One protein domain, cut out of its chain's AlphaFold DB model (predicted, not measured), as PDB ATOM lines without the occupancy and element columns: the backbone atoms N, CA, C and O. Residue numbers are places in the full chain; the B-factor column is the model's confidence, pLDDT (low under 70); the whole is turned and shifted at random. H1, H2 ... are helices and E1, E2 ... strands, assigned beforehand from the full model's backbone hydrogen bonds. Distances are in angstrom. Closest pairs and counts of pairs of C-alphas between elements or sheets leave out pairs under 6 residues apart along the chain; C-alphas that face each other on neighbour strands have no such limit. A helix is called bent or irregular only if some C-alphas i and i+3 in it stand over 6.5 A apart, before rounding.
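What this domain is: This is residues 5 to 28 and 126 to 246 of the 303 residues of an uncharacterized protein of Paraburkholderia piptadeniae (UniProt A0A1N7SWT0). An up-and-down bundle of three helices, H3, H4 and H5, makes the core; the short helices H1 and H2 pack on H4 on one side, and a hairpin of H6 and H7 lies on the other, with H6 packing on H3. A small two-stranded sheet, E1 and E2, sits at one end of the longest axis. The printed part has 145 residues with seven named helices and two named strands, in the order E1, H1 to H7, E2; the class is mostly helix and the sheet is antiparallel. It is compact, with a radius of gyration of the C-alphas of 15.3 A and spans of 46 by 35 by 30 A.

How they stand to each other: Start at E1, residues 15 to 20, and find its antiparallel neighbour E2, residues 242 to 246, where N 17 and O 244 are 2.9 A apart and N 19 and O 242 are 3.2 A apart, both within hydrogen-bond range. Beyond the cut, H1, residues 133 to 137, touches residues 187 to 194 of the hub H4, residues 175 to 194, closest at the C-alphas of Val 133 and Ala 194, 5.1 A. H2, residues 140 to 144, touches H4 too, closest at the C-alphas of Ile 143 and Asn 183, 6.5 A. H3, residues 158 to 173, forms a hairpin with H4, at a tilt of 36 degrees, only just steep; their closest C-alphas, Leu 172 and Ile 178, are 5.1 A apart. H5, residues 198 to 209, runs the opposite way to H4 at a shallow tilt of 27 degrees, with the C-alphas of Met 189 and Tyr 201 closest at 5.0 A. H6, residues 211 to 218, touches H3, closest at the C-alphas of Leu 172 and Cys 216, 6.0 A. H7, residues 222 to 239, forms a hairpin with H6 and only just touches H5, with 3 pairs of C-alphas within 8 A, the closest those of Ala 209 and Arg 232, 7.5 A. Every O i to N i+4 pair is within hydrogen-bond range in H1, H2, H5, H6 and H7, but 9 of 12 in H3 and 14 of 16 in H4.

Where its parts are: Find C-alpha 15 at (52.733, -20.189, 8.754), where E1 begins its 15.6 A. H3 runs 23.2 A and is irregular, but only just: C-alphas 168 and 171 are 7.0 A apart. H4 starts at C-alpha 175, (26.313, -48.515, 28.715), and runs 30.0 A; it is irregular, with C-alphas 176 and 179 7.4 A apart. H5 runs 16.2 A, H7 25.2 A, and E2 ends at C-alpha 246, (47.548, -19.547, 7.072).

The domain as a whole: The C-alphas of Pro 13 and Ala 174 are the two farthest apart, 46.7 A. Residues 29 to 125 are not printed, and C-alphas 28 and 126 are 19.6 A apart across that cut. Look for the long link from H2 to H3 at residues 145 to 157. The mean pLDDT of the printed part is 77.4; residues 5 to 28, 130, 224 and 236 to 246 are under 70.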
ATOM      1  N   SER A   5      45.037 -30.216   7.920       56.06
ATOM      2  CA  SER A   5      45.563 -31.572   7.963       56.06
ATOM      3  C   SER A   5      46.141 -31.828   9.352       56.06
ATOM      4  O   SER A   5      46.924 -31.013   9.837       56.06
ATOM      5  N   PRO A   6      45.827 -32.961   9.987       54.22
ATOM      6  CA  PRO A   6      46.711 -33.491  11.012       54.22
ATOM      7  C   PRO A   6      48.070 -33.817  10.386       54.22
ATOM      8  O   PRO A   6      48.089 -34.315   9.258       54.22
ATOM      9  N   VAL A   7      49.155 -33.480  11.095       50.31
ATOM     10  CA  VAL A   7      50.577 -33.553  10.691       50.31
ATOM     11  C   VAL A   7      50.824 -34.327   9.403       50.31
ATOM     12  O   VAL A   7      50.753 -35.556   9.360       50.31
ATOM     13  N   GLN A   8      51.213 -33.597   8.361       47.50
ATOM     14  CA  GLN A   8      52.156 -34.168   7.408       47.50
ATOM     15  C   GLN A   8      53.481 -34.304   8.157       47.50
ATOM     16  O   GLN A   8      53.919 -33.326   8.750       47.50
ATOM     17  N   CYS A   9      54.092 -35.497   8.177       40.62
ATOM     18  CA  CYS A   9      55.357 -35.735   8.894       40.62
ATOM     19  C   CYS A   9      56.453 -34.714   8.542       40.62
ATOM     20  O   CYS A   9      57.327 -34.480   9.368       40.62
ATOM     21  N   ASP A  10      56.332 -34.073   7.376       46.38
ATOM     22  CA  ASP A  10      57.070 -32.886   6.965       46.38
ATOM     23  C   ASP A  10      56.082 -31.844   6.403       46.38
ATOM     24  O   ASP A  10      55.694 -31.940   5.232       46.38
ATOM     25  N   PRO A  11      55.601 -30.877   7.207       52.66
ATOM     26  CA  PRO A  11      54.744 -29.825   6.682       52.66
ATOM     27  C   PRO A  11      55.549 -28.938   5.714       52.66
ATOM     28  O   PRO A  11      56.728 -28.666   5.972       52.66
ATOM     29  N   PRO A  12      54.957 -28.476   4.595       56.31
ATOM     30  CA  PRO A  12      55.647 -27.563   3.690       56.31
ATOM     31  C   PRO A  12      56.023 -26.253   4.411       56.31
ATOM     32  O   PRO A  12      55.422 -25.921   5.431       56.31
ATOM     33  N   PRO A  13      56.992 -25.464   3.923       54.53
ATOM     34  CA  PRO A  13      57.297 -24.163   4.519       54.53
ATOM     35  C   PRO A  13      56.057 -23.253   4.524       54.53
ATOM     36  O   PRO A  13      55.401 -23.109   3.495       54.53
ATOM     37  N   GLY A  14      55.732 -22.641   5.665       56.94
ATOM     38  CA  GLY A  14      54.555 -21.780   5.801       56.94
ATOM     39  C   GLY A  14      54.259 -21.389   7.248       56.94
ATOM     40  O   GLY A  14      54.927 -21.851   8.174       56.94
ATOM     41  N   CYS A  15      53.257 -20.529   7.435       59.47
ATOM     42  CA  CYS A  15      52.733 -20.189   8.754       59.47
ATOM     43  C   CYS A  15      51.630 -21.182   9.121       59.47
ATOM     44  O   CYS A  15      50.648 -21.331   8.390       59.47
ATOM     45  N   TYR A  16      51.774 -21.831  10.272       64.19
ATOM     46  CA  TYR A  16      50.807 -22.805  10.762       64.19
ATOM     47  C   TYR A  16      50.238 -22.385  12.097       64.19
ATOM     48  O   TYR A  16      50.999 -22.021  12.991       64.19
ATOM     49  N   ILE A  17      48.918 -22.510  12.227       61.56
ATOM     50  CA  ILE A  17      48.270 -22.580  13.527       61.56
ATOM     51  C   ILE A  17      48.212 -24.023  13.963       61.56
ATOM     52  O   ILE A  17      47.572 -24.848  13.314       61.56
ATOM     53  N   GLU A  18      48.785 -24.278  15.121       62.94
ATOM     54  CA  GLU A  18      48.560 -25.501  15.858       62.94
ATOM     55  C   GLU A  18      47.416 -25.322  16.849       62.94
ATOM     56  O   GLU A  18      47.485 -24.410  17.669       62.94
ATOM     57  N   LEU A  19      46.408 -26.195  16.799       63.97
ATOM     58  CA  LEU A  19      45.409 -26.286  17.860       63.97
ATOM     59  C   LEU A  19      45.935 -27.205  18.951       63.97
ATOM     60  O   LEU A  19      45.983 -28.420  18.781       63.97
ATOM     61  N   THR A  20      46.335 -26.637  20.079       57.66
ATOM     62  CA  THR A  20      46.801 -27.421  21.223       57.66
ATOM     63  C   THR A  20      46.023 -27.055  22.468       57.66
ATOM     64  O   THR A  20      45.880 -25.884  22.818       57.66
ATOM     65  N   ARG A  21      45.564 -28.092  23.172       55.28
ATOM     66  CA  ARG A  21      45.302 -27.993  24.603       55.28
ATOM     67  C   ARG A  21      46.635 -27.751  25.315       55.28
ATOM     68  O   ARG A  21      47.668 -28.219  24.831       55.28
ATOM     69  N   ILE A  22      46.603 -27.051  26.455       42.12
ATOM     70  CA  ILE A  22      47.751 -26.877  27.371       42.12
ATOM     71  C   ILE A  22      48.579 -28.168  27.404       42.12
ATOM     72  O   ILE A  22      47.980 -29.247  27.492       42.12
ATOM     73  N   PRO A  23      49.918 -28.093  27.294       42.59
ATOM     74  CA  PRO A  23      50.688 -29.221  26.822       42.59
ATOM     75  C   PRO A  23      50.469 -30.412  27.740       42.59
ATOM     76  O   PRO A  23      50.581 -30.322  28.967       42.59
ATOM     77  N   LEU A  24      50.181 -31.551  27.125       39.53
ATOM     78  CA  LEU A  24      50.328 -32.860  27.731       39.53
ATOM     79  C   LEU A  24      51.828 -33.071  28.016       39.53
ATOM     80  O   LEU A  24      52.490 -33.852  27.344       39.53
ATOM     81  N   HIS A  25      52.374 -32.343  29.000       34.78
ATOM     82  CA  HIS A  25      53.797 -32.166  29.334       34.78
ATOM     83  C   HIS A  25      54.544 -33.464  29.703       34.78
ATOM     84  O   HIS A  25      55.661 -33.421  30.205       34.78
ATOM     85  N   ARG A  26      53.935 -34.634  29.506       35.69
ATOM     86  CA  ARG A  26      54.492 -35.939  29.879       35.69
ATOM     87  C   ARG A  26      54.290 -37.036  28.839       35.69
ATOM     88  O   ARG A  26      54.767 -38.144  29.060       35.69
ATOM     89  N   PHE A  27      53.617 -36.761  27.725       39.69
ATOM     90  CA  PHE A  27      53.451 -37.752  26.668       39.69
ATOM     91  C   PHE A  27      54.465 -37.463  25.564       39.69
ATOM     92  O   PHE A  27      54.354 -36.471  24.850       39.69
ATOM     93  N   GLN A  28      55.494 -38.312  25.474       39.72
ATOM     94  CA  GLN A  28      56.391 -38.336  24.322       39.72
ATOM     95  C   GLN A  28      55.544 -38.662  23.092       39.72
ATOM     96  O   GLN A  28      55.143 -39.808  22.908       39.72
ATOM     97  N   SER A 126      39.611 -42.970  12.479       83.75
ATOM     98  CA  SER A 126      40.886 -42.701  13.159       83.75
ATOM     99  C   SER A 126      42.087 -42.571  12.221       83.75
ATOM    100  O   SER A 126      43.171 -42.232  12.683       83.75
ATOM    101  N   SER A 127      41.959 -42.880  10.928       77.75
ATOM    102  CA  SER A 127      43.109 -42.842  10.015       77.75
ATOM    103  C   SER A 127      43.657 -41.417   9.836       77.75
ATOM    104  O   SER A 127      42.916 -40.478   9.564       77.75
ATOM    105  N   ILE A 128      44.971 -41.211   9.946       71.44
ATOM    106  CA  ILE A 128      45.553 -39.885   9.640       71.44
ATOM    107  C   ILE A 128      45.392 -39.563   8.145       71.44
ATOM    108  O   ILE A 128      45.542 -40.435   7.291       71.44
ATOM    109  N   GLY A 129      45.131 -38.291   7.832       70.38
ATOM    110  CA  GLY A 129      45.103 -37.765   6.467       70.38
ATOM    111  C   GLY A 129      43.912 -36.850   6.202       70.38
ATOM    112  O   GLY A 129      43.033 -36.681   7.053       70.38
ATOM    113  N   ARG A 130      43.890 -36.247   5.007       69.94
ATOM    114  CA  ARG A 130      42.720 -35.515   4.504       69.94
ATOM    115  C   ARG A 130      41.645 -36.506   4.073       69.94
ATOM    116  O   ARG A 130      41.956 -37.554   3.516       69.94
ATOM    117  N   VAL A 131      40.392 -36.139   4.300       76.75
ATOM    118  CA  VAL A 131      39.222 -36.914   3.891       76.75
ATOM    119  C   VAL A 131      38.228 -35.972   3.214       76.75
ATOM    120  O   VAL A 131      38.084 -34.824   3.635       76.75
ATOM    121  N   SER A 132      37.597 -36.420   2.128       84.00
ATOM    122  CA  SER A 132      36.540 -35.657   1.459       84.00
ATOM    123  C   SER A 132      35.219 -35.802   2.211       84.00
ATOM    124  O   SER A 132      35.007 -36.785   2.919       84.00
ATOM    125  N   VAL A 133      34.306 -34.843   2.032       88.06
ATOM    126  CA  VAL A 133      32.961 -34.925   2.626       88.06
ATOM    127  C   VAL A 133      32.261 -36.197   2.157       88.06
ATOM    128  O   VAL A 133      31.734 -36.935   2.978       88.06
ATOM    129  N   GLU A 134      32.332 -36.501   0.859       90.06
ATOM    130  CA  GLU A 134      31.762 -37.718   0.277       90.06
ATOM    131  C   GLU A 134      32.286 -38.986   0.960       90.06
ATOM    132  O   GLU A 134      31.488 -39.818   1.386       90.06
ATOM    133  N   ALA A 135      33.606 -39.092   1.159       87.94
ATOM    134  CA  ALA A 135      34.201 -40.225   1.857       87.94
ATOM    135  C   ALA A 135      33.688 -40.323   3.301       87.94
ATOM    136  O   ALA A 135      33.285 -41.407   3.713       87.94
ATOM    137  N   VAL A 136      33.620 -39.203   4.039       89.69
ATOM    138  CA  VAL A 136      33.058 -39.184   5.404       89.69
ATOM    139  C   VAL A 136      31.620 -39.687   5.426       89.69
ATOM    140  O   VAL A 136      31.266 -40.532   6.247       89.69
ATOM    141  N   MET A 137      30.801 -39.214   4.494       93.56
ATOM    142  CA  MET A 137      29.380 -39.540   4.435       93.56
ATOM    143  C   MET A 137      29.109 -41.021   4.150       93.56
ATOM    144  O   MET A 137      28.054 -41.509   4.550       93.56
ATOM    145  N   THR A 138      30.055 -41.773   3.570       93.75
ATOM    146  CA  THR A 138      29.907 -43.232   3.386       93.75
ATOM    147  C   THR A 138      29.734 -43.997   4.701       93.75
ATOM    148  O   THR A 138      29.090 -45.044   4.724       93.75
ATOM    149  N   TRP A 139      30.256 -43.471   5.815       92.12
ATOM    150  CA  TRP A 139      30.127 -44.097   7.133       92.12
ATOM    151  C   TRP A 139      28.836 -43.726   7.862       92.12
ATOM    152  O   TRP A 139      28.517 -44.363   8.864       92.12
ATOM    153  N   ARG A 140      28.080 -42.733   7.373       93.38
ATOM    154  CA  ARG A 140      26.890 -42.204   8.050       93.38
ATOM    155  C   ARG A 140      25.880 -43.305   8.372       93.38
ATOM    156  O   ARG A 140      25.535 -43.487   9.534       93.38
ATOM    157  N   THR A 141      25.487 -44.084   7.364       91.31
ATOM    158  CA  THR A 141      24.505 -45.167   7.513       91.31
ATOM    159  C   THR A 141      24.959 -46.214   8.528       91.31
ATOM    160  O   THR A 141      24.169 -46.655   9.356       91.31
ATOM    161  N   SER A 142      26.241 -46.590   8.506       90.50
ATOM    162  CA  SER A 142      26.796 -47.577   9.439       90.50
ATOM    163  C   SER A 142      26.807 -47.079  10.884       90.50
ATOM    164  O   SER A 142      26.637 -47.878  11.797       90.50
ATOM    165  N   ILE A 143      26.998 -45.776  11.100       91.44
ATOM    166  CA  ILE A 143      26.980 -45.158  12.433       91.44
ATOM    167  C   ILE A 143      25.549 -45.012  12.939       91.44
ATOM    168  O   ILE A 143      25.268 -45.366  14.080       91.44
ATOM    169  N   GLU A 144      24.628 -44.551  12.094       90.88
ATOM    170  CA  GLU A 144      23.205 -44.454  12.443       90.88
ATOM    171  C   GLU A 144      22.619 -45.844  12.757       90.88
ATOM    172  O   GLU A 144      21.837 -45.990  13.698       90.88
ATOM    173  N   ALA A 145      23.082 -46.897  12.070       90.75
ATOM    174  CA  ALA A 145      22.726 -48.288  12.361       90.75
ATOM    175  C   ALA A 145      23.196 -48.783  13.746       90.75
ATOM    176  O   ALA A 145      22.696 -49.799  14.226       90.75
ATOM    177  N   MET A 146      24.108 -48.069  14.421       89.06
ATOM    178  CA  MET A 146      24.481 -48.346  15.816       89.06
ATOM    179  C   MET A 146      23.441 -47.828  16.829       89.06
ATOM    180  O   MET A 146      23.642 -47.979  18.033       89.06
ATOM    181  N   GLY A 147      22.338 -47.229  16.364       84.75
ATOM    182  CA  GLY A 147      21.209 -46.817  17.199       84.75
ATOM    183  C   GLY A 147      21.345 -45.426  17.818       84.75
ATOM    184  O   GLY A 147      20.662 -45.126  18.794       84.75
ATOM    185  N   THR A 148      22.217 -44.571  17.278       86.94
ATOM    186  CA  THR A 148      22.417 -43.203  17.778       86.94
ATOM    187  C   THR A 148      22.315 -42.175  16.666       86.94
ATOM    188  O   THR A 148      22.810 -42.393  15.562       86.94
ATOM    189  N   HIS A 149      21.727 -41.026  16.987       90.25
ATOM    190  CA  HIS A 149      21.612 -39.904  16.067       90.25
ATOM    191  C   HIS A 149      22.939 -39.140  15.952       90.25
ATOM    192  O   HIS A 149      23.583 -38.848  16.961       90.25
ATOM    193  N   ILE A 150      23.321 -38.775  14.728       93.56
ATOM    194  CA  ILE A 150      24.471 -37.904  14.473       93.56
ATOM    195  C   ILE A 150      24.003 -36.447  14.594       93.56
ATOM    196  O   ILE A 150      23.150 -36.035  13.808       93.56
ATOM    197  N   PRO A 151      24.523 -35.655  15.547       93.38
ATOM    198  CA  PRO A 151      24.086 -34.280  15.736       93.38
ATOM    199  C   PRO A 151      24.410 -33.412  14.518       93.38
ATOM    200  O   PRO A 151      25.439 -33.582  13.860       93.38
ATOM    201  N   GLU A 152      23.544 -32.440  14.248       91.19
ATOM    202  CA  GLU A 152      23.833 -31.412  13.255       91.19
ATOM    203  C   GLU A 152      24.967 -30.509  13.748       91.19
ATOM    204  O   GLU A 152      25.042 -30.161  14.927       91.19
ATOM    205  N   LEU A 153      25.864 -30.115  12.843       88.88
ATOM    206  CA  LEU A 153      26.978 -29.235  13.190       88.88
ATOM    207  C   LEU A 153      26.469 -27.879  13.700       88.88
ATOM    208  O   LEU A 153      25.558 -27.287  13.125       88.88
ATOM    209  N   SER A 154      27.112 -27.343  14.742       87.50
ATOM    210  CA  SER A 154      26.661 -26.102  15.378       87.50
ATOM    211  C   SER A 154      26.691 -24.895  14.433       87.50
ATOM    212  O   SER A 154      27.670 -24.645  13.703       87.50
ATOM    213  N   ALA A 155      25.634 -24.088  14.514       87.31
ATOM    214  CA  ALA A 155      25.566 -22.762  13.913       87.31
ATOM    215  C   ALA A 155      26.539 -21.781  14.607       87.31
ATOM    216  O   ALA A 155      27.243 -22.118  15.561       87.31
ATOM    217  N   ARG A 156      26.637 -20.542  14.108       84.44
ATOM    218  CA  ARG A 156      27.491 -19.494  14.705       84.44
ATOM    219  C   ARG A 156      26.824 -18.870  15.941       84.44
ATOM    220  O   ARG A 156      26.476 -17.695  15.928       84.44
ATOM    221  N   SER A 157      26.601 -19.663  16.990       86.19
ATOM    222  CA  SER A 157      26.095 -19.177  18.280       86.19
ATOM    223  C   SER A 157      26.491 -20.092  19.441       86.19
ATOM    224  O   SER A 157      26.542 -21.314  19.287       86.19
ATOM    225  N   MET A 158      26.686 -19.516  20.632       86.19
ATOM    226  CA  MET A 158      26.966 -20.275  21.861       86.19
ATOM    227  C   MET A 158      25.849 -21.266  22.218       86.19
ATOM    228  O   MET A 158      26.124 -22.376  22.665       86.19
ATOM    229  N   GLN A 159      24.584 -20.897  21.996       90.12
ATOM    230  CA  GLN A 159      23.450 -21.778  22.280       90.12
ATOM    231  C   GLN A 159      23.476 -23.037  21.404       90.12
ATOM    232  O   GLN A 159      23.303 -24.138  21.923       90.12
ATOM    233  N   SER A 160      23.738 -22.891  20.101       91.00
ATOM    234  CA  SER A 160      23.837 -24.043  19.196       91.00
ATOM    235  C   SER A 160      25.071 -24.902  19.486       91.00
ATOM    236  O   SER A 160      24.992 -26.124  19.413       91.00
ATOM    237  N   ALA A 161      26.190 -24.287  19.886       88.00
ATOM    238  CA  ALA A 161      27.381 -25.005  20.333       88.00
ATOM    239  C   ALA A 161      27.088 -25.856  21.579       88.00
ATOM    240  O   ALA A 161      27.444 -27.030  21.619       88.00
ATOM    241  N   ARG A 162      26.375 -25.297  22.563       89.88
ATOM    242  CA  ARG A 162      25.957 -26.033  23.762       89.88
ATOM    243  C   ARG A 162      25.038 -27.205  23.422       89.88
ATOM    244  O   ARG A 162      25.290 -28.309  23.884       89.88
ATOM    245  N   GLN A 163      24.023 -26.980  22.588       93.81
ATOM    246  CA  GLN A 163      23.115 -28.041  22.137       93.81
ATOM    247  C   GLN A 163      23.865 -29.168  21.423       93.81
ATOM    248  O   GLN A 163      23.624 -30.337  21.706       93.81
ATOM    249  N   TYR A 164      24.808 -28.821  20.547       94.56
ATOM    250  CA  TYR A 164      25.664 -29.783  19.859       94.56
ATOM    251  C   TYR A 164      26.487 -30.635  20.840       94.56
ATOM    252  O   TYR A 164      26.500 -31.860  20.739       94.56
ATOM    253  N   VAL A 165      27.130 -30.005  21.830       92.25
ATOM    254  CA  VAL A 165      27.902 -30.708  22.868       92.25
ATOM    255  C   VAL A 165      27.004 -31.603  23.726       92.25
ATOM    256  O   VAL A 165      27.359 -32.751  23.995       92.25
ATOM    257  N   ASP A 166      25.825 -31.124  24.123       91.88
ATOM    258  CA  ASP A 166      24.859 -31.920  24.885       91.88
ATOM    259  C   ASP A 166      24.407 -33.158  24.089       91.88
ATOM    260  O   ASP A 166      24.358 -34.259  24.639       91.88
ATOM    261  N   GLN A 167      24.170 -33.015  22.779       94.25
ATOM    262  CA  GLN A 167      23.829 -34.132  21.892       94.25
ATOM    263  C   GLN A 167      24.983 -35.128  21.708       94.25
ATOM    264  O   GLN A 167      24.727 -36.324  21.595       94.25
ATOM    265  N   LEU A 168      26.244 -34.680  21.726       92.75
ATOM    266  CA  LEU A 168      27.401 -35.586  21.744       92.75
ATOM    267  C   LEU A 168      27.466 -36.411  23.041       92.75
ATOM    268  O   LEU A 168      27.892 -37.564  23.007       92.75
ATOM    269  N   TYR A 169      27.037 -35.849  24.177       90.56
ATOM    270  CA  TYR A 169      26.977 -36.565  25.457       90.56
ATOM    271  C   TYR A 169      25.761 -37.484  25.603       90.56
ATOM    272  O   TYR A 169      25.807 -38.395  26.429       90.56
ATOM    273  N   GLU A 170      24.680 -37.264  24.856       90.31
ATOM    274  CA  GLU A 170      23.428 -38.012  25.025       90.31
ATOM    275  C   GLU A 170      23.620 -39.541  24.961       90.31
ATOM    276  O   GLU A 170      23.189 -40.228  25.894       90.31
ATOM    277  N   PRO A 171      24.349 -40.109  23.977       88.56
ATOM    278  CA  PRO A 171      24.514 -41.556  23.882       88.56
ATOM    279  C   PRO A 171      25.453 -42.137  24.946       88.56
ATOM    280  O   PRO A 171      25.571 -43.351  25.067       88.56
ATOM    281  N   LEU A 172      26.125 -41.310  25.747       86.88
ATOM    282  CA  LEU A 172      26.960 -41.780  26.855       86.88
ATOM    283  C   LEU A 172      26.157 -42.092  28.126       86.88
ATOM    284  O   LEU A 172      26.728 -42.577  29.102       86.88
ATOM    285  N   ARG A 173      24.846 -41.821  28.137       85.19
ATOM    286  CA  ARG A 173      23.964 -42.094  29.285       85.19
ATOM    287  C   ARG A 173      23.656 -43.575  29.485       85.19
ATOM    288  O   ARG A 173      23.267 -43.955  30.586       85.19
ATOM    289  N   ALA A 174      23.827 -44.406  28.458       85.25
ATOM    290  CA  ALA A 174      23.575 -45.838  28.535       85.25
ATOM    291  C   ALA A 174      24.819 -46.640  28.145       85.25
ATOM    292  O   ALA A 174      25.497 -46.334  27.169       85.25
ATOM    293  N   GLN A 175      25.105 -47.703  28.899       81.56
ATOM    294  CA  GLN A 175      26.313 -48.515  28.715       81.56
ATOM    295  C   GLN A 175      26.432 -49.103  27.299       81.56
ATOM    296  O   GLN A 175      27.508 -49.090  26.703       81.56
ATOM    297  N   HIS A 176      25.319 -49.576  26.737       82.25
ATOM    298  CA  HIS A 176      25.287 -50.235  25.430       82.25
ATOM    299  C   HIS A 176      25.494 -49.277  24.241       82.25
ATOM    300  O   HIS A 176      25.809 -49.735  23.146       82.25
ATOM    301  N   THR A 177      25.364 -47.958  24.435       86.81
ATOM    302  CA  THR A 177      25.516 -46.938  23.378       86.81
ATOM    303  C   THR A 177      26.865 -46.221  23.408       86.81
ATOM    304  O   THR A 177      27.137 -45.389  22.545       86.81
ATOM    305  N   ILE A 178      27.754 -46.550  24.350       85.31
ATOM    306  CA  ILE A 178      29.027 -45.833  24.518       85.31
ATOM    307  C   ILE A 178      29.919 -45.932  23.270       85.31
ATOM    308  O   ILE A 178      30.499 -44.937  22.830       85.31
ATOM    309  N   TRP A 179      29.996 -47.106  22.640       85.06
ATOM    310  CA  TRP A 179      30.743 -47.258  21.388       85.06
ATOM    311  C   TRP A 179      30.126 -46.463  20.242       85.06
ATOM    312  O   TRP A 179      30.857 -45.881  19.440       85.06
ATOM    313  N   ALA A 180      28.799 -46.393  20.175       88.69
ATOM    314  CA  ALA A 180      28.110 -45.575  19.189       88.69
ATOM    315  C   ALA A 180      28.439 -44.082  19.394       88.69
ATOM    316  O   ALA A 180      28.792 -43.405  18.431       88.69
ATOM    317  N   ALA A 181      28.494 -43.607  20.646       89.44
ATOM    318  CA  ALA A 181      28.933 -42.249  20.984       89.44
ATOM    319  C   ALA A 181      30.338 -41.931  20.441       89.44
ATOM    320  O   ALA A 181      30.555 -40.881  19.834       89.44
ATOM    321  N   ALA A 182      31.293 -42.852  20.618       88.69
ATOM    322  CA  ALA A 182      32.652 -42.688  20.103       88.69
ATOM    323  C   ALA A 182      32.684 -42.605  18.567       88.69
ATOM    324  O   ALA A 182      33.386 -41.759  18.012       88.69
ATOM    325  N   ASN A 183      31.899 -43.436  17.875       92.19
ATOM    326  CA  ASN A 183      31.785 -43.396  16.415       92.19
ATOM    327  C   ASN A 183      31.171 -42.073  15.927       92.19
ATOM    328  O   ASN A 183      31.719 -41.453  15.015       92.19
ATOM    329  N   VAL A 184      30.089 -41.610  16.563       94.62
ATOM    330  CA  VAL A 184      29.433 -40.329  16.250       94.62
ATOM    331  C   VAL A 184      30.396 -39.160  16.430       94.62
ATOM    332  O   VAL A 184      30.542 -38.344  15.523       94.62
ATOM    333  N   ALA A 185      31.105 -39.086  17.558       91.75
ATOM    334  CA  ALA A 185      32.022 -37.982  17.814       91.75
ATOM    335  C   ALA A 185      33.165 -37.930  16.786       91.75
ATOM    336  O   ALA A 185      33.475 -36.867  16.246       91.75
ATOM    337  N   LEU A 186      33.754 -39.081  16.449       90.94
ATOM    338  CA  LEU A 186      34.804 -39.149  15.428       90.94
ATOM    339  C   LEU A 186      34.277 -38.798  14.039       90.94
ATOM    340  O   LEU A 186      34.972 -38.122  13.282       90.94
ATOM    341  N   PHE A 187      33.052 -39.206  13.711       93.69
ATOM    342  CA  PHE A 187      32.400 -38.817  12.469       93.69
ATOM    343  C   PHE A 187      32.204 -37.308  12.389       93.69
ATOM    344  O   PHE A 187      32.630 -36.703  11.410       93.69
ATOM    345  N   CYS A 188      31.632 -36.679  13.418       93.62
ATOM    346  CA  CYS A 188      31.392 -35.238  13.404       93.62
ATOM    347  C   CYS A 188      32.697 -34.446  13.307       93.62
ATOM    348  O   CYS A 188      32.781 -33.465  12.571       93.62
ATOM    349  N   MET A 189      33.741 -34.907  13.991       88.62
ATOM    350  CA  MET A 189      35.071 -34.321  13.903       88.62
ATOM    351  C   MET A 189      35.674 -34.481  12.497       88.62
ATOM    352  O   MET A 189      36.194 -33.516  11.938       88.62
ATOM    353  N   ARG A 190      35.556 -35.657  11.869       88.00
ATOM    354  CA  ARG A 190      36.026 -35.885  10.489       88.00
ATOM    355  C   ARG A 190      35.219 -35.116   9.453       88.00
ATOM    356  O   ARG A 190      35.795 -34.597   8.502       88.00
ATOM    357  N   LEU A 191      33.914 -34.978   9.655       91.81
ATOM    358  CA  LEU A 191      33.048 -34.161   8.816       91.81
ATOM    359  C   LEU A 191      33.419 -32.680   8.940       91.81
ATOM    360  O   LEU A 191      33.576 -31.997   7.931       91.81
ATOM    361  N   ALA A 192      33.641 -32.194  10.163       88.25
ATOM    362  CA  ALA A 192      34.123 -30.840  10.400       88.25
ATOM    363  C   ALA A 192      35.487 -30.606   9.729       88.25
ATOM    364  O   ALA A 192      35.692 -29.546   9.143       88.25
ATOM    365  N   GLN A 193      36.381 -31.601   9.732       84.31
ATOM    366  CA  GLN A 193      37.627 -31.560   8.963       84.31
ATOM    367  C   GLN A 193      37.392 -31.445   7.459       84.31
ATOM    368  O   GLN A 193      37.939 -30.544   6.824       84.31
ATOM    369  N   ALA A 194      36.567 -32.321   6.895       84.88
ATOM    370  CA  ALA A 194      36.273 -32.335   5.467       84.88
ATOM    371  C   ALA A 194      35.617 -31.030   4.980       84.88
ATOM    372  O   ALA A 194      35.891 -30.576   3.871       84.88
ATOM    373  N   CYS A 195      34.790 -30.403   5.821       85.12
ATOM    374  CA  CYS A 195      34.109 -29.139   5.533       85.12
ATOM    375  C   CYS A 195      34.946 -27.884   5.856       85.12
ATOM    376  O   CYS A 195      34.470 -26.767   5.648       85.12
ATOM    377  N   GLY A 196      36.144 -28.022   6.436       77.00
ATOM    378  CA  GLY A 196      36.929 -26.883   6.930       77.00
ATOM    379  C   GLY A 196      36.276 -26.128   8.100       77.00
ATOM    380  O   GLY A 196      36.517 -24.937   8.301       77.00
ATOM    381  N   GLY A 197      35.416 -26.804   8.865       83.56
ATOM    382  CA  GLY A 197      34.662 -26.280  10.001       83.56
ATOM    383  C   GLY A 197      35.463 -26.283  11.302       83.56
ATOM    384  O   GLY A 197      35.165 -27.063  12.205       83.56
ATOM    385  N   LEU A 198      36.442 -25.380  11.411       79.75
ATOM    386  CA  LEU A 198      37.378 -25.285  12.541       79.75
ATOM    387  C   LEU A 198      36.702 -25.327  13.922       79.75
ATOM    388  O   LEU A 198      37.110 -26.083  14.798       79.75
ATOM    389  N   ALA A 199      35.647 -24.543  14.122       82.19
ATOM    390  CA  ALA A 199      35.046 -24.434  15.443       82.19
ATOM    391  C   ALA A 199      34.241 -25.678  15.853       82.19
ATOM    392  O   ALA A 199      34.289 -26.081  17.009       82.19
ATOM    393  N   ASN A 200      33.563 -26.339  14.908       87.44
ATOM    394  CA  ASN A 200      32.901 -27.620  15.177       87.44
ATOM    395  C   ASN A 200      33.915 -28.731  15.443       87.44
ATOM    396  O   ASN A 200      33.699 -29.572  16.313       87.44
ATOM    397  N   TYR A 201      35.042 -28.708  14.735       85.50
ATOM    398  CA  TYR A 201      36.151 -29.606  15.011       85.50
ATOM    399  C   TYR A 201      36.671 -29.414  16.441       85.50
ATOM    400  O   TYR A 201      36.719 -30.378  17.202       85.50
ATOM    401  N   ALA A 202      36.973 -28.171  16.828       80.38
ATOM    402  CA  ALA A 202      37.470 -27.831  18.160       80.38
ATOM    403  C   ALA A 202      36.467 -28.191  19.271       80.38
ATOM    404  O   ALA A 202      36.851 -28.826  20.247       80.38
ATOM    405  N   LEU A 203      35.177 -27.877  19.098       85.62
ATOM    406  CA  LEU A 203      34.123 -28.265  20.047       85.62
ATOM    407  C   LEU A 203      34.054 -29.783  20.240       85.62
ATOM    408  O   LEU A 203      33.983 -30.265  21.369       85.62
ATOM    409  N   THR A 204      34.084 -30.543  19.142       89.19
ATOM    410  CA  THR A 204      34.025 -32.010  19.200       89.19
ATOM    411  C   THR A 204      35.255 -32.575  19.892       89.19
ATOM    412  O   THR A 204      35.127 -33.433  20.760       89.19
ATOM    413  N   TYR A 205      36.433 -32.051  19.551       82.25
ATOM    414  CA  TYR A 205      37.698 -32.421  20.172       82.25
ATOM    415  C   TYR A 205      37.694 -32.173  21.688       82.25
ATOM    416  O   TYR A 205      37.964 -33.089  22.463       82.25
ATOM    417  N   GLU A 206      37.333 -30.968  22.130       79.12
ATOM    418  CA  GLU A 206      37.282 -30.639  23.559       79.12
ATOM    419  C   GLU A 206      36.265 -31.511  24.300       79.12
ATOM    420  O   GLU A 206      36.517 -31.959  25.420       79.12
ATOM    421  N   THR A 207      35.155 -31.846  23.638       85.19
ATOM    422  CA  THR A 207      34.131 -32.747  24.173       85.19
ATOM    423  C   THR A 207      34.678 -34.154  24.422       85.19
ATOM    424  O   THR A 207      34.500 -34.676  25.526       85.19
ATOM    425  N   ILE A 208      35.369 -34.763  23.447       82.31
ATOM    426  CA  ILE A 208      35.950 -36.116  23.583       82.31
ATOM    427  C   ILE A 208      37.174 -36.149  24.507       82.31
ATOM    428  O   ILE A 208      37.455 -37.174  25.132       82.31
ATOM    429  N   ALA A 209      37.907 -35.037  24.606       76.50
ATOM    430  CA  ALA A 209      39.074 -34.890  25.470       76.50
ATOM    431  C   ALA A 209      38.702 -34.555  26.925       76.50
ATOM    432  O   ALA A 209      39.576 -34.548  27.801       76.50
ATOM    433  N   SER A 210      37.431 -34.252  27.196       77.62
ATOM    434  CA  SER A 210      36.976 -33.849  28.520       77.62
ATOM    435  C   SER A 210      37.036 -35.003  29.524       77.62
ATOM    436  O   SER A 210      36.857 -36.183  29.205       77.62
ATOM    437  N   GLU A 211      37.238 -34.648  30.793       78.12
ATOM    438  CA  GLU A 211      37.192 -35.623  31.880       78.12
ATOM    439  C   GLU A 211      35.815 -36.284  31.982       78.12
ATOM    440  O   GLU A 211      35.732 -37.473  32.277       78.12
ATOM    441  N   ARG A 212      34.730 -35.571  31.663       83.00
ATOM    442  CA  ARG A 212      33.378 -36.141  31.662       83.00
ATOM    443  C   ARG A 212      33.247 -37.282  30.652       83.00
ATOM    444  O   ARG A 212      32.766 -38.348  31.020       83.00
ATOM    445  N   TRP A 213      33.724 -37.088  29.419       83.38
ATOM    446  CA  TRP A 213      33.717 -38.140  28.396       83.38
ATOM    447  C   TRP A 213      34.516 -39.358  28.854       83.38
ATOM    448  O   TRP A 213      34.043 -40.491  28.770       83.38
ATOM    449  N   ARG A 214      35.705 -39.125  29.427       78.38
ATOM    450  CA  ARG A 214      36.529 -40.192  30.008       78.38
ATOM    451  C   ARG A 214      35.769 -40.993  31.062       78.38
ATOM    452  O   ARG A 214      35.829 -42.217  31.019       78.38
ATOM    453  N   HIS A 215      35.078 -40.330  31.989       81.50
ATOM    454  CA  HIS A 215      34.317 -41.016  33.034       81.50
ATOM    455  C   HIS A 215      33.189 -41.872  32.461       81.50
ATOM    456  O   HIS A 215      33.034 -43.013  32.885       81.50
ATOM    457  N   CYS A 216      32.463 -41.377  31.458       81.31
ATOM    458  CA  CYS A 216      31.435 -42.165  30.782       81.31
ATOM    459  C   CYS A 216      32.012 -43.409  30.091       81.31
ATOM    460  O   CYS A 216      31.451 -44.492  30.229       81.31
ATOM    461  N   MET A 217      33.159 -43.288  29.413       76.69
ATOM    462  CA  MET A 217      33.804 -44.422  28.736       76.69
ATOM    463  C   MET A 217      34.229 -45.540  29.699       76.69
ATOM    464  O   MET A 217      34.219 -46.703  29.304       76.69
ATOM    465  N   MET A 218      34.543 -45.223  30.964       75.44
ATOM    466  CA  MET A 218      34.830 -46.245  31.988       75.44
ATOM    467  C   MET A 218      33.619 -47.148  32.281       75.44
ATOM    468  O   MET A 218      33.783 -48.277  32.732       75.44
ATOM    469  N   GLY A 219      32.398 -46.671  32.013       71.38
ATOM    470  CA  GLY A 219      31.163 -47.429  32.207       71.38
ATOM    471  C   GLY A 219      30.874 -48.475  31.124       71.38
ATOM    472  O   GLY A 219      29.938 -49.245  31.291       71.38
ATOM    473  N   ALA A 220      31.649 -48.533  30.033       70.00
ATOM    474  CA  ALA A 220      31.405 -49.427  28.891       70.00
ATOM    475  C   ALA A 220      31.876 -50.878  29.082       70.00
ATOM    476  O   ALA A 220      31.681 -51.701  28.193       70.00
ATOM    477  N   GLY A 221      32.505 -51.192  30.215       73.00
ATOM    478  CA  GLY A 221      33.180 -52.469  30.450       73.00
ATOM    479  C   GLY A 221      34.700 -52.353  30.335       73.00
ATOM    480  O   GLY A 221      35.243 -51.360  29.836       73.00
ATOM    481  N   THR A 222      35.410 -53.366  30.829       73.81
ATOM    482  CA  THR A 222      36.880 -53.363  30.933       73.81
ATOM    483  C   THR A 222      37.546 -53.320  29.557       73.81
ATOM    484  O   THR A 222      38.418 -52.483  29.331       73.81
ATOM    485  N   ALA A 223      37.063 -54.126  28.606       73.88
ATOM    486  CA  ALA A 223      37.560 -54.165  27.230       73.88
ATOM    487  C   ALA A 223      37.469 -52.799  26.528       73.88
ATOM    488  O   ALA A 223      38.406 -52.337  25.863       73.88
ATOM    489  N   ALA A 224      36.336 -52.119  26.707       69.06
ATOM    490  CA  ALA A 224      36.098 -50.798  26.145       69.06
ATOM    491  C   ALA A 224      36.920 -49.710  26.834       69.06
ATOM    492  O   ALA A 224      37.461 -48.830  26.162       69.06
ATOM    493  N   THR A 225      37.083 -49.807  28.153       72.94
ATOM    494  CA  THR A 225      37.901 -48.880  28.938       72.94
ATOM    495  C   THR A 225      39.361 -48.917  28.494       72.94
ATOM    496  O   THR A 225      39.922 -47.870  28.167       72.94
ATOM    497  N   ASP A 226      39.969 -50.102  28.415       77.38
ATOM    498  CA  ASP A 226      41.378 -50.268  28.033       77.38
ATOM    499  C   ASP A 226      41.635 -49.797  26.598       77.38
ATOM    500  O   ASP A 226      42.610 -49.089  26.311       77.38
ATOM    501  N   THR A 227      40.727 -50.144  25.685       81.69
ATOM    502  CA  THR A 227      40.808 -49.709  24.289       81.69
ATOM    503  C   THR A 227      40.664 -48.194  24.177       81.69
ATOM    504  O   THR A 227      41.437 -47.554  23.462       81.69
ATOM    505  N   TRP A 228      39.731 -47.590  24.919       78.00
ATOM    506  CA  TRP A 228      39.557 -46.143  24.924       78.00
ATOM    507  C   TRP A 228      40.745 -45.409  25.537       78.00
ATOM    508  O   TRP A 228      41.128 -44.366  25.023       78.00
ATOM    509  N   GLN A 229      41.378 -45.934  26.587       76.94
ATOM    510  CA  GLN A 229      42.593 -45.330  27.142       76.94
ATOM    511  C   GLN A 229      43.701 -45.239  26.088       76.94
ATOM    512  O   GLN A 229      44.326 -44.190  25.939       76.94
ATOM    513  N   ARG A 230      43.897 -46.306  25.306       79.31
ATOM    514  CA  ARG A 230      44.869 -46.336  24.204       79.31
ATOM    515  C   ARG A 230      44.484 -45.380  23.075       79.31
ATOM    516  O   ARG A 230      45.322 -44.609  22.613       79.31
ATOM    517  N   LEU A 231      43.213 -45.378  22.673       78.62
ATOM    518  CA  LEU A 231      42.694 -44.461  21.657       78.62
ATOM    519  C   LEU A 231      42.774 -42.997  22.097       78.62
ATOM    520  O   LEU A 231      43.120 -42.149  21.291       78.62
ATOM    521  N   ARG A 232      42.513 -42.683  23.368       74.06
ATOM    522  CA  ARG A 232      42.628 -41.329  23.924       74.06
ATOM    523  C   ARG A 232      44.053 -40.803  23.812       74.06
ATOM    524  O   ARG A 232      44.217 -39.628  23.512       74.06
ATOM    525  N   LEU A 233      45.064 -41.642  24.050       71.81
ATOM    526  CA  LEU A 233      46.462 -41.255  23.843       71.81
ATOM    527  C   LEU A 233      46.724 -40.950  22.369       71.81
ATOM    528  O   LEU A 233      47.193 -39.862  22.057       71.81
ATOM    529  N   PHE A 234      46.318 -41.857  21.476       75.44
ATOM    530  CA  PHE A 234      46.409 -41.655  20.028       75.44
ATOM    531  C   PHE A 234      45.723 -40.355  19.573       75.44
ATOM    532  O   PHE A 234      46.300 -39.573  18.828       75.44
ATOM    533  N   TYR A 235      44.511 -40.088  20.058       73.44
ATOM    534  CA  TYR A 235      43.767 -38.862  19.788       73.44
ATOM    535  C   TYR A 235      44.441 -37.630  20.387       73.44
ATOM    536  O   TYR A 235      44.520 -36.598  19.732       73.44
ATOM    537  N   GLY A 236      44.982 -37.734  21.598       65.38
ATOM    538  CA  GLY A 236      45.792 -36.682  22.203       65.38
ATOM    539  C   GLY A 236      46.939 -36.253  21.289       65.38
ATOM    540  O   GLY A 236      47.069 -35.062  21.022       65.38
ATOM    541  N   GLU A 237      47.697 -37.213  20.751       62.84
ATOM    542  CA  GLU A 237      48.794 -36.967  19.801       62.84
ATOM    543  C   GLU A 237      48.301 -36.425  18.452       62.84
ATOM    544  O   GLU A 237      48.855 -35.471  17.900       62.84
ATOM    545  N   TRP A 238      47.247 -37.039  17.911       66.81
ATOM    546  CA  TRP A 238      46.673 -36.669  16.622       66.81
ATOM    547  C   TRP A 238      46.184 -35.212  16.632       66.81
ATOM    548  O   TRP A 238      46.370 -34.474  15.664       66.81
ATOM    549  N   PHE A 239      45.596 -34.772  17.742       59.91
ATOM    550  CA  PHE A 239      44.959 -33.464  17.837       59.91
ATOM    551  C   PHE A 239      45.861 -32.369  18.371       59.91
ATOM    552  O   PHE A 239      45.709 -31.240  17.918       59.91
ATOM    553  N   SER A 240      46.859 -32.692  19.200       54.28
ATOM    554  CA  SER A 240      47.895 -31.737  19.610       54.28
ATOM    555  C   SER A 240      48.765 -31.249  18.455       54.28
ATOM    556  O   SER A 240      49.754 -30.583  18.705       54.28
ATOM    557  N   THR A 241      48.486 -31.665  17.224       53.50
ATOM    558  CA  THR A 241      49.322 -31.400  16.062       53.50
ATOM    559  C   THR A 241      48.497 -31.042  14.815       53.50
ATOM    560  O   THR A 241      48.980 -31.096  13.681       53.50
ATOM    561  N   LEU A 242      47.224 -30.664  14.997       62.03
ATOM    562  CA  LEU A 242      46.398 -30.161  13.902       62.03
ATOM    563  C   LEU A 242      46.960 -28.830  13.398       62.03
ATOM    564  O   LEU A 242      46.971 -27.858  14.150       62.03
ATOM    565  N   GLN A 243      47.360 -28.781  12.128       63.50
ATOM    566  CA  GLN A 243      47.949 -27.592  11.523       63.50
ATOM    567  C   GLN A 243      46.991 -26.951  10.508       63.50
ATOM    568  O   GLN A 243      46.565 -27.579   9.532       63.50
ATOM    569  N   LEU A 244      46.661 -25.676  10.726       68.06
ATOM    570  CA  LEU A 244      46.001 -24.820   9.737       68.06
ATOM    571  C   LEU A 244      47.071 -24.005   9.027       68.06
ATOM    572  O   LEU A 244      47.739 -23.189   9.658       68.06
ATOM    573  N   HIS A 245      47.219 -24.207   7.723       68.38
ATOM    574  CA  HIS A 245      48.077 -23.344   6.923       68.38
ATOM    575  C   HIS A 245      47.391 -21.989   6.732       68.38
ATOM    576  O   HIS A 245      46.295 -21.930   6.169       68.38
ATOM    577  N   ILE A 246      48.029 -20.921   7.207       68.25
ATOM    578  CA  ILE A 246      47.548 -19.547   7.072       68.25
ATOM    579  C   ILE A 246      48.487 -18.774   6.169       68.25
ATOM    580  O   ILE A 246      49.693 -18.716   6.400       68.25
TER     581      ILE A 246